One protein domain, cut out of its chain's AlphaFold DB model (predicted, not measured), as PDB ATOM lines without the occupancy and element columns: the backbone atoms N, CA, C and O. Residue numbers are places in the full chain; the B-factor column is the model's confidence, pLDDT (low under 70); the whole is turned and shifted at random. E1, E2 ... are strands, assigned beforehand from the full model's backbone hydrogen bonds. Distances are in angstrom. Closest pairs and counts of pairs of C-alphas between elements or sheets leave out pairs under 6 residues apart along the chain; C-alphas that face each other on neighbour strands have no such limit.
ATOM      1  N   TYR A  17     208.039 218.768 152.854       43.03
ATOM      2  CA  TYR A  17     206.616 218.927 152.514       43.03
ATOM      3  C   TYR A  17     205.944 217.604 152.138       43.03
ATOM      4  O   TYR A  17     205.040 217.569 151.306       43.03
ATOM      5  N   VAL A  18     206.325 216.504 152.795       42.72
ATOM      6  CA  VAL A  18     205.356 215.420 152.998       42.72
ATOM      7  C   VAL A  18     204.421 215.915 154.097       42.72
ATOM      8  O   VAL A  18     204.622 215.634 155.275       42.72
ATOM      9  N   SER A  19     203.464 216.766 153.716       46.34
ATOM     10  CA  SER A  19     202.337 217.101 154.582       46.34
ATOM     11  C   SER A  19     201.675 215.772 154.913       46.34
ATOM     12  O   SER A  19     201.178 215.105 154.007       46.34
ATOM     13  N   ALA A  20     201.770 215.337 156.169       56.22
ATOM     14  CA  ALA A  20     201.081 214.136 156.607       56.22
ATOM     15  C   ALA A  20     199.592 214.327 156.299       56.22
ATOM     16  O   ALA A  20     199.006 215.342 156.681       56.22
ATOM     17  N   GLU A  21     199.034 213.401 155.527       79.56
ATOM     18  CA  GLU A  21     197.626 213.407 155.161       79.56
ATOM     19  C   GLU A  21     196.789 213.320 156.443       79.56
ATOM     20  O   GLU A  21     197.118 212.544 157.345       79.56
ATOM     21  N   GLU A  22     195.753 214.155 156.554       89.69
ATOM     22  CA  GLU A  22     194.820 214.079 157.677       89.69
ATOM     23  C   GLU A  22     194.181 212.684 157.676       89.69
ATOM     24  O   GLU A  22     193.663 212.243 156.651       89.69
ATOM     25  N   ILE A  23     194.251 211.960 158.795       94.00
ATOM     26  CA  ILE A  23     193.851 210.545 158.839       94.00
ATOM     27  C   ILE A  23     193.419 210.127 160.245       94.00
ATOM     28  O   ILE A  23     193.908 210.659 161.248       94.00
ATOM     29  N   LEU A  24     192.532 209.134 160.348       94.44
ATOM     30  CA  LEU A  24     192.310 208.449 161.619       94.44
ATOM     31  C   LEU A  24     193.382 207.384 161.865       94.44
ATOM     32  O   LEU A  24     193.735 206.608 160.983       94.44
ATOM     33  N   ILE A  25     193.857 207.285 163.104       94.56
ATOM     34  CA  ILE A  25     194.803 206.256 163.552       94.56
ATOM     35  C   ILE A  25     194.162 205.457 164.686       94.56
ATOM     36  O   ILE A  25     193.593 206.028 165.618       94.56
ATOM     37  N   LYS A  26     194.277 204.126 164.634       93.88
ATOM     38  CA  LYS A  26     193.888 203.230 165.731       93.88
ATOM     39  C   LYS A  26     195.121 202.628 166.386       93.88
ATOM     40  O   LYS A  26     195.843 201.854 165.763       93.88
ATOM     41  N   GLU A  27     195.302 202.903 167.672       93.06
ATOM     42  CA  GLU A  27     196.312 202.249 168.505       93.06
ATOM     43  C   GLU A  27     195.621 201.497 169.640       93.06
ATOM     44  O   GLU A  27     195.056 202.090 170.562       93.06
ATOM     45  N   LYS A  28     195.652 200.161 169.594       91.12
ATOM     46  CA  LYS A  28     194.906 199.298 170.527       91.12
ATOM     47  C   LYS A  28     193.404 199.642 170.508       91.12
ATOM     48  O   LYS A  28     192.720 199.350 169.532       91.12
ATOM     49  N   ASN A  29     192.906 200.254 171.583       92.75
ATOM     50  CA  ASN A  29     191.507 200.653 171.749       92.75
ATOM     51  C   ASN A  29     191.307 202.160 171.557       92.75
ATOM     52  O   ASN A  29     190.199 202.640 171.763       92.75
ATOM     53  N   SER A  30     192.356 202.908 171.236       95.75
ATOM     54  CA  SER A  30     192.332 204.363 171.170       95.75
ATOM     55  C   SER A  30     192.276 204.815 169.717       95.75
ATOM     56  O   SER A  30     193.024 204.304 168.882       95.75
ATOM     57  N   ILE A  31     191.385 205.759 169.429       95.56
ATOM     58  CA  ILE A  31     191.212 206.365 168.110       95.56
ATOM     59  C   ILE A  31     191.716 207.800 168.166       95.56
ATOM     60  O   ILE A  31     191.289 208.590 169.015       95.56
ATOM     61  N   TYR A  32     192.622 208.122 167.253       95.69
ATOM     62  CA  TYR A  32     193.257 209.422 167.119       95.69
ATOM     63  C   TYR A  32     192.934 210.020 165.758       95.69
ATOM     64  O   TYR A  32     192.773 209.295 164.780       95.69
ATOM     65  N   TYR A  33     192.892 211.341 165.700       95.69
ATOM     66  CA  TYR A  33     193.005 212.105 164.468       95.69
ATOM     67  C   TYR A  33     194.443 212.605 164.355       95.69
ATOM     68  O   TYR A  33     194.927 213.243 165.291       95.69
ATOM     69  N   ASN A  34     195.128 212.280 163.262       93.50
ATOM     70  CA  ASN A  34     196.447 212.825 162.969       93.50
ATOM     71  C   ASN A  34     196.316 214.006 162.012       93.50
ATOM     72  O   ASN A  34     195.691 213.887 160.960       93.50
ATOM     73  N   GLU A  35     196.933 215.122 162.374       90.69
ATOM     74  CA  GLU A  35     197.081 216.289 161.513       90.69
ATOM     75  C   GLU A  35     198.533 216.749 161.591       90.69
ATOM     76  O   GLU A  35     199.033 217.064 162.669       90.69
ATOM     77  N   ASN A  36     199.224 216.788 160.449       86.94
ATOM     78  CA  ASN A  36     200.603 217.280 160.355       86.94
ATOM     79  C   ASN A  36     201.579 216.615 161.351       86.94
ATOM     80  O   ASN A  36     202.528 217.244 161.817       86.94
ATOM     81  N   GLY A  37     201.359 215.337 161.679       85.00
ATOM     82  CA  GLY A  37     202.188 214.590 162.629       85.00
ATOM     83  C   GLY A  37     201.776 214.735 164.099       85.00
ATOM     84  O   GLY A  37     202.318 214.016 164.939       85.00
ATOM     85  N   GLU A  38     200.800 215.584 164.423       90.12
ATOM     86  CA  GLU A  38     200.214 215.678 165.762       90.12
ATOM     87  C   GLU A  38     199.024 214.726 165.909       90.12
ATOM     88  O   GLU A  38     198.130 214.697 165.067       90.12
ATOM     89  N   ASN A  39     198.998 213.950 166.999       92.62
ATOM     90  CA  ASN A  39     197.918 213.011 167.305       92.62
ATOM     91  C   ASN A  39     196.947 213.601 168.332       92.62
ATOM     92  O   ASN A  39     197.288 213.776 169.505       92.62
ATOM     93  N   PHE A  40     195.697 213.798 167.928       95.50
ATOM     94  CA  PHE A  40     194.603 214.209 168.798       95.50
ATOM     95  C   PHE A  40     193.779 212.992 169.207       95.50
ATOM     96  O   PHE A  40     193.103 212.386 168.377       95.50
ATOM     97  N   LEU A  41     193.807 212.625 170.491       95.88
ATOM     98  CA  LEU A  41     192.958 211.546 171.006       95.88
ATOM     99  C   LEU A  41     191.484 211.948 170.899       95.88
ATOM    100  O   LEU A  41     191.067 212.910 171.542       95.88
ATOM    101  N   LEU A  42     190.698 211.181 170.144       95.88
ATOM    102  CA  LEU A  42     189.262 211.407 170.003       95.88
ATOM    103  C   LEU A  42     188.486 210.621 171.062       95.88
ATOM    104  O   LEU A  42     187.747 211.196 171.857       95.88
ATOM    105  N   PHE A  43     188.664 209.298 171.095       94.56
ATOM    106  CA  PHE A  43     187.956 208.417 172.026       94.56
ATOM    107  C   PHE A  43     188.627 207.048 172.164       94.56
ATOM    108  O   PHE A  43     189.432 206.634 171.332       94.56
ATOM    109  N   ASN A  44     188.238 206.319 173.214       94.00
ATOM    110  CA  ASN A  44     188.640 204.934 173.443       94.00
ATOM    111  C   ASN A  44     187.448 204.002 173.198       94.00
ATOM    112  O   ASN A  44     186.435 204.098 173.893       94.00
ATOM    113  N   LYS A  45     187.563 203.075 172.246       88.75
ATOM    114  CA  LYS A  45     186.548 202.060 171.969       88.75
ATOM    115  C   LYS A  45     187.167 200.794 171.369       88.75
ATOM    116  O   LYS A  45     187.810 200.832 170.324       88.75
ATOM    117  N   LYS A  46     186.934 199.659 172.033       84.19
ATOM    118  CA  LYS A  46     187.438 198.344 171.610       84.19
ATOM    119  C   LYS A  46     186.761 197.865 170.321       84.19
ATOM    120  O   LYS A  46     187.445 197.523 169.360       84.19
ATOM    121  N   ASP A  47     185.434 197.933 170.306       84.19
ATOM    122  CA  ASP A  47     184.594 197.375 169.241       84.19
ATOM    123  C   ASP A  47     184.250 198.408 168.155       84.19
ATOM    124  O   ASP A  47     183.324 198.218 167.384       84.19
ATOM    125  N   TYR A  48     184.985 199.525 168.086       87.38
ATOM    126  CA  TYR A  48     184.838 200.465 166.978       87.38
ATOM    127  C   TYR A  48     185.352 199.824 165.691       87.38
ATOM    128  O   TYR A  48     186.528 199.417 165.617       87.38
ATOM    129  N   CYS A  49     184.477 199.766 164.688       89.00
ATOM    130  CA  CYS A  49     184.858 199.355 163.353       89.00
ATOM    131  C   CYS A  49     185.648 200.485 162.702       89.00
ATOM    132  O   CYS A  49     185.107 201.510 162.300       89.00
ATOM    133  N   PHE A  50     186.964 200.308 162.691       90.12
ATOM    134  CA  PHE A  50     187.883 201.337 162.253       90.12
ATOM    135  C   PHE A  50     188.032 201.320 160.741       90.12
ATOM    136  O   PHE A  50     188.464 200.325 160.161       90.12
ATOM    137  N   ASP A  51     187.759 202.474 160.160       89.12
ATOM    138  CA  ASP A  51     188.155 202.853 158.822       89.12
ATOM    139  C   ASP A  51     188.924 204.176 158.942       89.12
ATOM    140  O   ASP A  51     188.493 205.107 159.632       89.12
ATOM    141  N   LYS A  52     190.105 204.214 158.327       89.56
ATOM    142  CA  LYS A  52     191.038 205.343 158.390       89.56
ATOM    143  C   LYS A  52     190.477 206.603 157.717       89.56
ATOM    144  O   LYS A  52     190.849 207.703 158.120       89.56
ATOM    145  N   ASP A  53     189.563 206.419 156.760       89.12
ATOM    146  CA  ASP A  53     188.982 207.474 155.924       89.12
ATOM    147  C   ASP A  53     187.539 207.816 156.356       89.12
ATOM    148  O   ASP A  53     186.890 208.677 155.767       89.12
ATOM    149  N   ALA A  54     187.015 207.174 157.409       89.75
ATOM    150  CA  ALA A  54     185.641 207.354 157.889       89.75
ATOM    151  C   ALA A  54     185.454 208.615 158.753       89.75
ATOM    152  O   ALA A  54     184.890 208.577 159.855       89.75
ATOM    153  N   PHE A  55     185.924 209.754 158.252       93.50
ATOM    154  CA  PHE A  55     185.752 211.058 158.877       93.50
ATOM    155  C   PHE A  55     185.638 212.181 157.841       93.50
ATOM    156  O   PHE A  55     186.014 212.025 156.681       93.50
ATOM    157  N   SER A  56     185.151 213.339 158.277       94.12
ATOM    158  CA  SER A  56     185.301 214.606 157.565       94.12
ATOM    159  C   SER A  56     185.840 215.687 158.498       94.12
ATOM    160  O   SER A  56     185.774 215.578 159.728       94.12
ATOM    161  N   VAL A  57     186.396 216.739 157.900       95.00
ATOM    162  CA  VAL A  57     186.795 217.956 158.604       95.00
ATOM    163  C   VAL A  57     185.822 219.059 158.245       95.00
ATOM    164  O   VAL A  57     185.675 219.420 157.081       95.00
ATOM    165  N   GLU A  58     185.191 219.621 159.267       95.31
ATOM    166  CA  GLU A  58     184.173 220.651 159.121       95.31
ATOM    167  C   GLU A  58     184.611 221.939 159.810       95.31
ATOM    168  O   GLU A  58     185.225 221.926 160.880       95.31
ATOM    169  N   TYR A  59     184.246 223.073 159.220       93.56
ATOM    170  CA  TYR A  59     184.485 224.391 159.798       93.56
ATOM    171  C   TYR A  59     183.151 225.075 160.054       93.56
ATOM    172  O   TYR A  59     182.449 225.452 159.116       93.56
ATOM    173  N   PHE A  60     182.787 225.256 161.323       91.50
ATOM    174  CA  PHE A  60     181.524 225.905 161.676       91.50
ATOM    175  C   PHE A  60     181.594 226.702 162.984       91.50
ATOM    176  O   PHE A  60     182.524 226.582 163.784       91.50
ATOM    177  N   GLY A  61     180.584 227.547 163.189       88.25
ATOM    178  CA  GLY A  61     180.421 228.380 164.377       88.25
ATOM    179  C   GLY A  61     180.951 229.812 164.240       88.25
ATOM    180  O   GLY A  61     181.428 230.226 163.188       88.25
ATOM    181  N   ILE A  62     180.815 230.589 165.321       86.25
ATOM    182  CA  ILE A  62     181.296 231.976 165.427       86.25
ATOM    183  C   ILE A  62     181.999 232.146 166.791       86.25
ATOM    184  O   ILE A  62     181.313 232.101 167.817       86.25
ATOM    185  N   PRO A  63     183.335 232.343 166.834       88.19
ATOM    186  CA  PRO A  63     184.249 232.319 165.686       88.19
ATOM    187  C   PRO A  63     184.253 230.949 164.989       88.19
ATOM    188  O   PRO A  63     183.870 229.948 165.594       88.19
ATOM    189  N   LEU A  64     184.670 230.926 163.721       90.75
ATOM    190  CA  LEU A  64     184.790 229.694 162.945       90.75
ATOM    191  C   LEU A  64     185.839 228.784 163.595       90.75
ATOM    192  O   LEU A  64     186.949 229.235 163.883       90.75
ATOM    193  N   LYS A  65     185.489 227.520 163.843       91.75
ATOM    194  CA  LYS A  65     186.375 226.530 164.472       91.75
ATOM    195  C   LYS A  65     186.443 225.253 163.643       91.75
ATOM    196  O   LYS A  65     185.483 224.940 162.943       91.75
ATOM    197  N   LYS A  66     187.564 224.534 163.760       94.31
ATOM    198  CA  LYS A  66     187.794 223.230 163.126       94.31
ATOM    199  C   LYS A  66     187.164 222.116 163.958       94.31
ATOM    200  O   LYS A  66     187.382 222.043 165.171       94.31
ATOM    201  N   TYR A  67     186.433 221.232 163.295       95.62
ATOM    202  CA  TYR A  67     185.868 220.029 163.881       95.62
ATOM    203  C   TYR A  67     186.224 218.805 163.049       95.62
ATOM    204  O   TYR A  67     186.296 218.879 161.827       95.62
ATOM    205  N   VAL A  68     186.395 217.673 163.722       96.69
ATOM    206  CA  VAL A  68     186.512 216.355 163.095       96.69
ATOM    207  C   VAL A  68     185.220 215.598 163.353       96.69
ATOM    208  O   VAL A  68     184.802 215.445 164.504       96.69
ATOM    209  N   VAL A  69     184.581 215.150 162.278       95.88
ATOM    210  CA  VAL A  69     183.305 214.435 162.281       95.88
ATOM    211  C   VAL A  69     183.580 212.990 161.897       95.88
ATOM    212  O   VAL A  69     183.872 212.693 160.749       95.88
ATOM    213  N   VAL A  70     183.525 212.085 162.868       94.56
ATOM    214  CA  VAL A  70     183.853 210.663 162.701       94.56
ATOM    215  C   VAL A  70     182.574 209.854 162.568       94.56
ATOM    216  O   VAL A  70     181.716 209.926 163.452       94.56
ATOM    217  N   ASN A  71     182.459 209.056 161.507       91.75
ATOM    218  CA  ASN A  71     181.387 208.070 161.389       91.75
ATOM    219  C   ASN A  71     181.596 206.992 162.457       91.75
ATOM    220  O   ASN A  71     182.601 206.284 162.458       91.75
ATOM    221  N   TYR A  72     180.664 206.888 163.401       88.44
ATOM    222  CA  TYR A  72     180.790 205.983 164.528       88.44
ATOM    223  C   TYR A  72     179.960 204.723 164.296       88.44
ATOM    224  O   TYR A  72     178.734 204.760 164.350       88.44
ATOM    225  N   THR A  73     180.625 203.583 164.106       86.62
ATOM    226  CA  THR A  73     179.972 202.275 163.964       86.62
ATOM    227  C   THR A  73     180.661 201.195 164.802       86.62
ATOM    228  O   THR A  73     181.888 201.164 164.928       86.62
ATOM    229  N   GLU A  74     179.857 200.315 165.401       84.69
ATOM    230  CA  GLU A  74     180.323 199.153 166.174       84.69
ATOM    231  C   GLU A  74     180.207 197.839 165.381       84.69
ATOM    232  O   GLU A  74     180.846 196.849 165.726       84.69
ATOM    233  N   ASP A  75     179.420 197.817 164.303       82.38
ATOM    234  CA  ASP A  75     179.076 196.615 163.534       82.38
ATOM    235  C   ASP A  75     179.578 196.652 162.081       82.38
ATOM    236  O   ASP A  75     179.211 195.799 161.276       82.38
ATOM    237  N   CYS A  76     180.422 197.632 161.741       82.00
ATOM    238  CA  CYS A  76     180.936 197.881 160.390       82.00
ATOM    239  C   CYS A  76     179.868 198.209 159.339       82.00
ATOM    240  O   CYS A  76     180.192 198.318 158.156       82.00
ATOM    241  N   ASN A  77     178.619 198.426 159.748       79.25
ATOM    242  CA  ASN A  77     177.638 199.061 158.888       79.25
ATOM    243  C   ASN A  77     177.794 200.572 159.038       79.25
ATOM    244  O   ASN A  77     177.971 201.034 160.168       79.25
ATOM    245  N   PRO A  78     177.736 201.358 157.947       69.69
ATOM    246  CA  PRO A  78     177.733 202.809 158.047       69.69
ATOM    247  C   PRO A  78     176.519 203.216 158.878       69.69
ATOM    248  O   PRO A  78     175.377 203.222 158.413       69.69
ATOM    249  N   SER A  79     176.778 203.486 160.152       68.38
ATOM    250  CA  SER A  79     175.774 203.968 161.067       68.38
ATOM    251  C   SER A  79     175.604 205.436 160.717       68.38
ATOM    252  O   SER A  79     176.575 206.160 160.507       68.38
ATOM    253  N   GLY A  80     174.365 205.902 160.622       79.69
ATOM    254  CA  GLY A  80     174.128 207.323 160.410       79.69
ATOM    255  C   GLY A  80     174.622 208.174 161.581       79.69
ATOM    256  O   GLY A  80     174.366 209.359 161.556       79.69
ATOM    257  N   GLN A  81     175.240 207.619 162.629       89.81
ATOM    258  CA  GLN A  81     175.644 208.327 163.835       89.81
ATOM    259  C   GLN A  81     177.095 208.807 163.750       89.81
ATOM    260  O   GLN A  81     178.025 208.024 163.580       89.81
ATOM    261  N   TYR A  82     177.297 210.099 163.982       93.69
ATOM    262  CA  TYR A  82     178.597 210.747 163.907       93.69
ATOM    263  C   TYR A  82     179.010 211.314 165.263       93.69
ATOM    264  O   TYR A  82     178.247 212.026 165.932       93.69
ATOM    265  N   ARG A  83     180.252 211.026 165.659       95.12
ATOM    266  CA  ARG A  83     180.912 211.683 166.789       95.12
ATOM    267  C   ARG A  83     181.687 212.895 166.298       95.12
ATOM    268  O   ARG A  83     182.401 212.806 165.310       95.12
ATOM    269  N   ILE A  84     181.551 214.023 166.980       96.50
ATOM    270  CA  ILE A  84     182.078 215.309 166.518       96.50
ATOM    271  C   ILE A  84     183.013 215.856 167.585       96.50
ATOM    272  O   ILE A  84     182.644 215.912 168.758       96.50
ATOM    273  N   PHE A  85     184.198 216.301 167.182       97.12
ATOM    274  CA  PHE A  85     185.226 216.803 168.087       97.12
ATOM    275  C   PHE A  85     185.721 218.168 167.631       97.12
ATOM    276  O   PHE A  85     186.142 218.316 166.493       97.12
ATOM    277  N   GLU A  86     185.695 219.160 168.519       95.62
ATOM    278  CA  GLU A  86     186.395 220.432 168.320       95.62
ATOM    279  C   GLU A  86     187.901 220.179 168.434       95.62
ATOM    280  O   GLU A  86     188.360 219.679 169.468       95.62
ATOM    281  N   ILE A  87     188.663 220.526 167.396       94.88
ATOM    282  CA  ILE A  87     190.124 220.420 167.401       94.88
ATOM    283  C   ILE A  87     190.717 221.758 167.834       94.88
ATOM    284  O   ILE A  87     190.437 222.810 167.260       94.88
ATOM    285  N   SER A  88     191.542 221.710 168.874       89.31
ATOM    286  CA  SER A  88     192.309 222.847 169.380       89.31
ATOM    287  C   SER A  88     193.767 222.437 169.555       89.31
ATOM    288  O   SER A  88     194.040 221.254 169.741       89.31
ATOM    289  N   SER A  89     194.686 223.405 169.592       82.06
ATOM    290  CA  SER A  89     196.139 223.163 169.664       82.06
ATOM    291  C   SER A  89     196.605 222.259 170.812       82.06
ATOM    292  O   SER A  89     197.714 221.751 170.777       82.06
ATOM    293  N   LEU A  90     195.788 222.075 171.853       81.56
ATOM    294  CA  LEU A  90     196.153 221.282 173.026       81.56
ATOM    295  C   LEU A  90     195.436 219.930 173.105       81.56
ATOM    296  O   LEU A  90     195.866 219.081 173.882       81.56
ATOM    297  N   LYS A  91     194.308 219.754 172.401       92.94
ATOM    298  CA  LYS A  91     193.465 218.546 172.465       92.94
ATOM    299  C   LYS A  91     192.255 218.617 171.535       92.94
ATOM    300  O   LYS A  91     191.779 219.702 171.191       92.94
ATOM    301  N   ALA A  92     191.679 217.446 171.276       95.88
ATOM    302  CA  ALA A  92     190.303 217.305 170.825       95.88
ATOM    303  C   ALA A  92     189.324 217.345 172.015       95.88
ATOM    304  O   ALA A  92     189.614 216.843 173.107       95.88
ATOM    305  N   LYS A  93     188.149 217.943 171.813       95.62
ATOM    306  CA  LYS A  93     187.047 217.951 172.786       95.62
ATOM    307  C   LYS A  93     185.753 217.542 172.099       95.62
ATOM    308  O   LYS A  93     185.384 218.148 171.101       95.62
ATOM    309  N   GLU A  94     185.039 216.568 172.659       95.94
ATOM    310  CA  GLU A  94     183.737 216.158 172.125       95.94
ATOM    311  C   GLU A  94     182.762 217.346 172.115       95.94
ATOM    312  O   GLU A  94     182.620 218.095 173.093       95.94
ATOM    313  N   PHE A  95     182.132 217.552 170.965       95.19
ATOM    314  CA  PHE A  95     181.140 218.590 170.763       95.19
ATOM    315  C   PHE A  95     179.884 218.236 171.556       95.19
ATOM    316  O   PHE A  95     179.407 217.111 171.516       95.19
ATOM    317  N   TYR A  96     179.308 219.195 172.274       94.12
ATOM    318  CA  TYR A  96     178.266 218.900 173.265       94.12
ATOM    319  C   TYR A  96     176.921 218.427 172.678       94.12
ATOM    320  O   TYR A  96     176.098 217.915 173.432       94.12
ATOM    321  N   LEU A  97     176.663 218.619 171.376       93.56
ATOM    322  CA  LEU A  97     175.509 218.005 170.697       93.56
ATOM    323  C   LEU A  97     175.815 216.604 170.160       93.56
ATOM    324  O   LEU A  97     174.912 215.949 169.654       93.56
ATOM    325  N   SER A  98     177.069 216.164 170.223       89.75
ATOM    326  CA  SER A  98     177.472 214.846 169.761       89.75
ATOM    327  C   SER A  98     176.914 213.746 170.682       89.75
ATOM    328  O   SER A  98     176.864 213.943 171.899       89.75
ATOM    329  N   PRO A  99     176.525 212.579 170.136       93.06
ATOM    330  CA  PRO A  99     176.499 212.240 168.714       93.06
ATOM    331  C   PRO A  99     175.295 212.833 167.969       93.06
ATOM    332  O   PRO A  99     174.241 213.053 168.559       93.06
ATOM    333  N   LEU A 100     175.451 213.036 166.658       94.19
ATOM    334  CA  LEU A 100     174.379 213.474 165.756       94.19
ATOM    335  C   LEU A 100     174.190 212.477 164.618       94.19
ATOM    336  O   LEU A 100     175.161 211.868 164.173       94.19
ATOM    337  N   TYR A 101     172.962 212.339 164.130       93.06
ATOM    338  CA  TYR A 101     172.665 211.497 162.978       93.06
ATOM    339  C   TYR A 101     172.709 212.258 161.643       93.06
ATOM    340  O   TYR A 101     171.935 213.194 161.441       93.06
TER     341      TYR A 101
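What this domain is: This is residues 17 to 101 of the 234 residues of an uncharacterized protein of Acinetobacter towneri (UniProt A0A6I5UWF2). Two strongly twisted sheets lie face to face as a small sandwich, a sheet of four strands, E4 E5 E6 E7, and a sheet of three, E1 E2 E3, with the strands of the one crossing those of the other at 47 degrees. The sheets come nearest where edge strand E3 meets edge strand E7, and the chain passes from one sheet to the other once, between E3 and E4. The printed part has 85 residues, with seven named strands, E1 to E7 in order along the chain, and no named helix; the class is all strand. Both sheets are antiparallel, and each is a meander, every strand the antiparallel neighbour of the one before. The whole is compact and rounded, with a radius of gyration of the C-alphas of 12.6 A and spans of 34 by 31 by 18 A.

How they stand to each other: The larger sheet has the order E4, residues 55 to 60, E5, residues 65 to 71, E6, residues 81 to 88, and E7, residues 91 to 94. E4 and E5 form a hairpin, with N 58 and O 67 2.9 A apart, within hydrogen-bond range. E5 and E6 form another, with N 70 and O 83 at 2.8 A. In the hairpin of E6 and E7, N 86 and O 93 are at 2.8 A. From edge to edge the lines of these strands turn by 92 degrees. Residues 81 to 82 of E6 also pair, antiparallel, with residues 100 to 101. The other sheet has the order E1, residues 23 to 27, E2, residues 30 to 35, and E3, residues 38 to 44. E1 and E2 form a hairpin, with N 25 and O 32 at 2.8 A, and so do E2 and E3, with N 40 and O 33 at 2.8 A. Between the sheets, the closest C-alphas of E3 and E7 are those of Phe 40 and Ala 92, 5.7 A apart. The closest of E1 and E4 are those of Leu 24 and Phe 55, at 7.6 A. E1 and E7 are apart.

Where its parts are: E6 is the longest strand by residues and measures 22.8 A from C-alpha 81 at (175.644, 208.327, 163.835) to C-alpha 88. E5 measures 19.4 A, E3 17.6 A, E2 16.1 A, E4 15.7 A, E1 13.0 A and E7 10.0 A. E1 begins with C-alpha 23 at (193.851, 210.545, 158.839), and E7 ends with C-alpha 94 at (183.737, 216.158, 172.125).

The domain as a whole: The two C-alphas farthest apart are those of Tyr 17 and Asp 75, at 37.1 A. The printed part has no cut and no long link; the links E3 to E4, 10 residues, and E5 to E6, 9 residues, are short, and the others are tight. The mean pLDDT of the printed part is 88.7, and residues 17 to 20 and 78 to 79 are under 70.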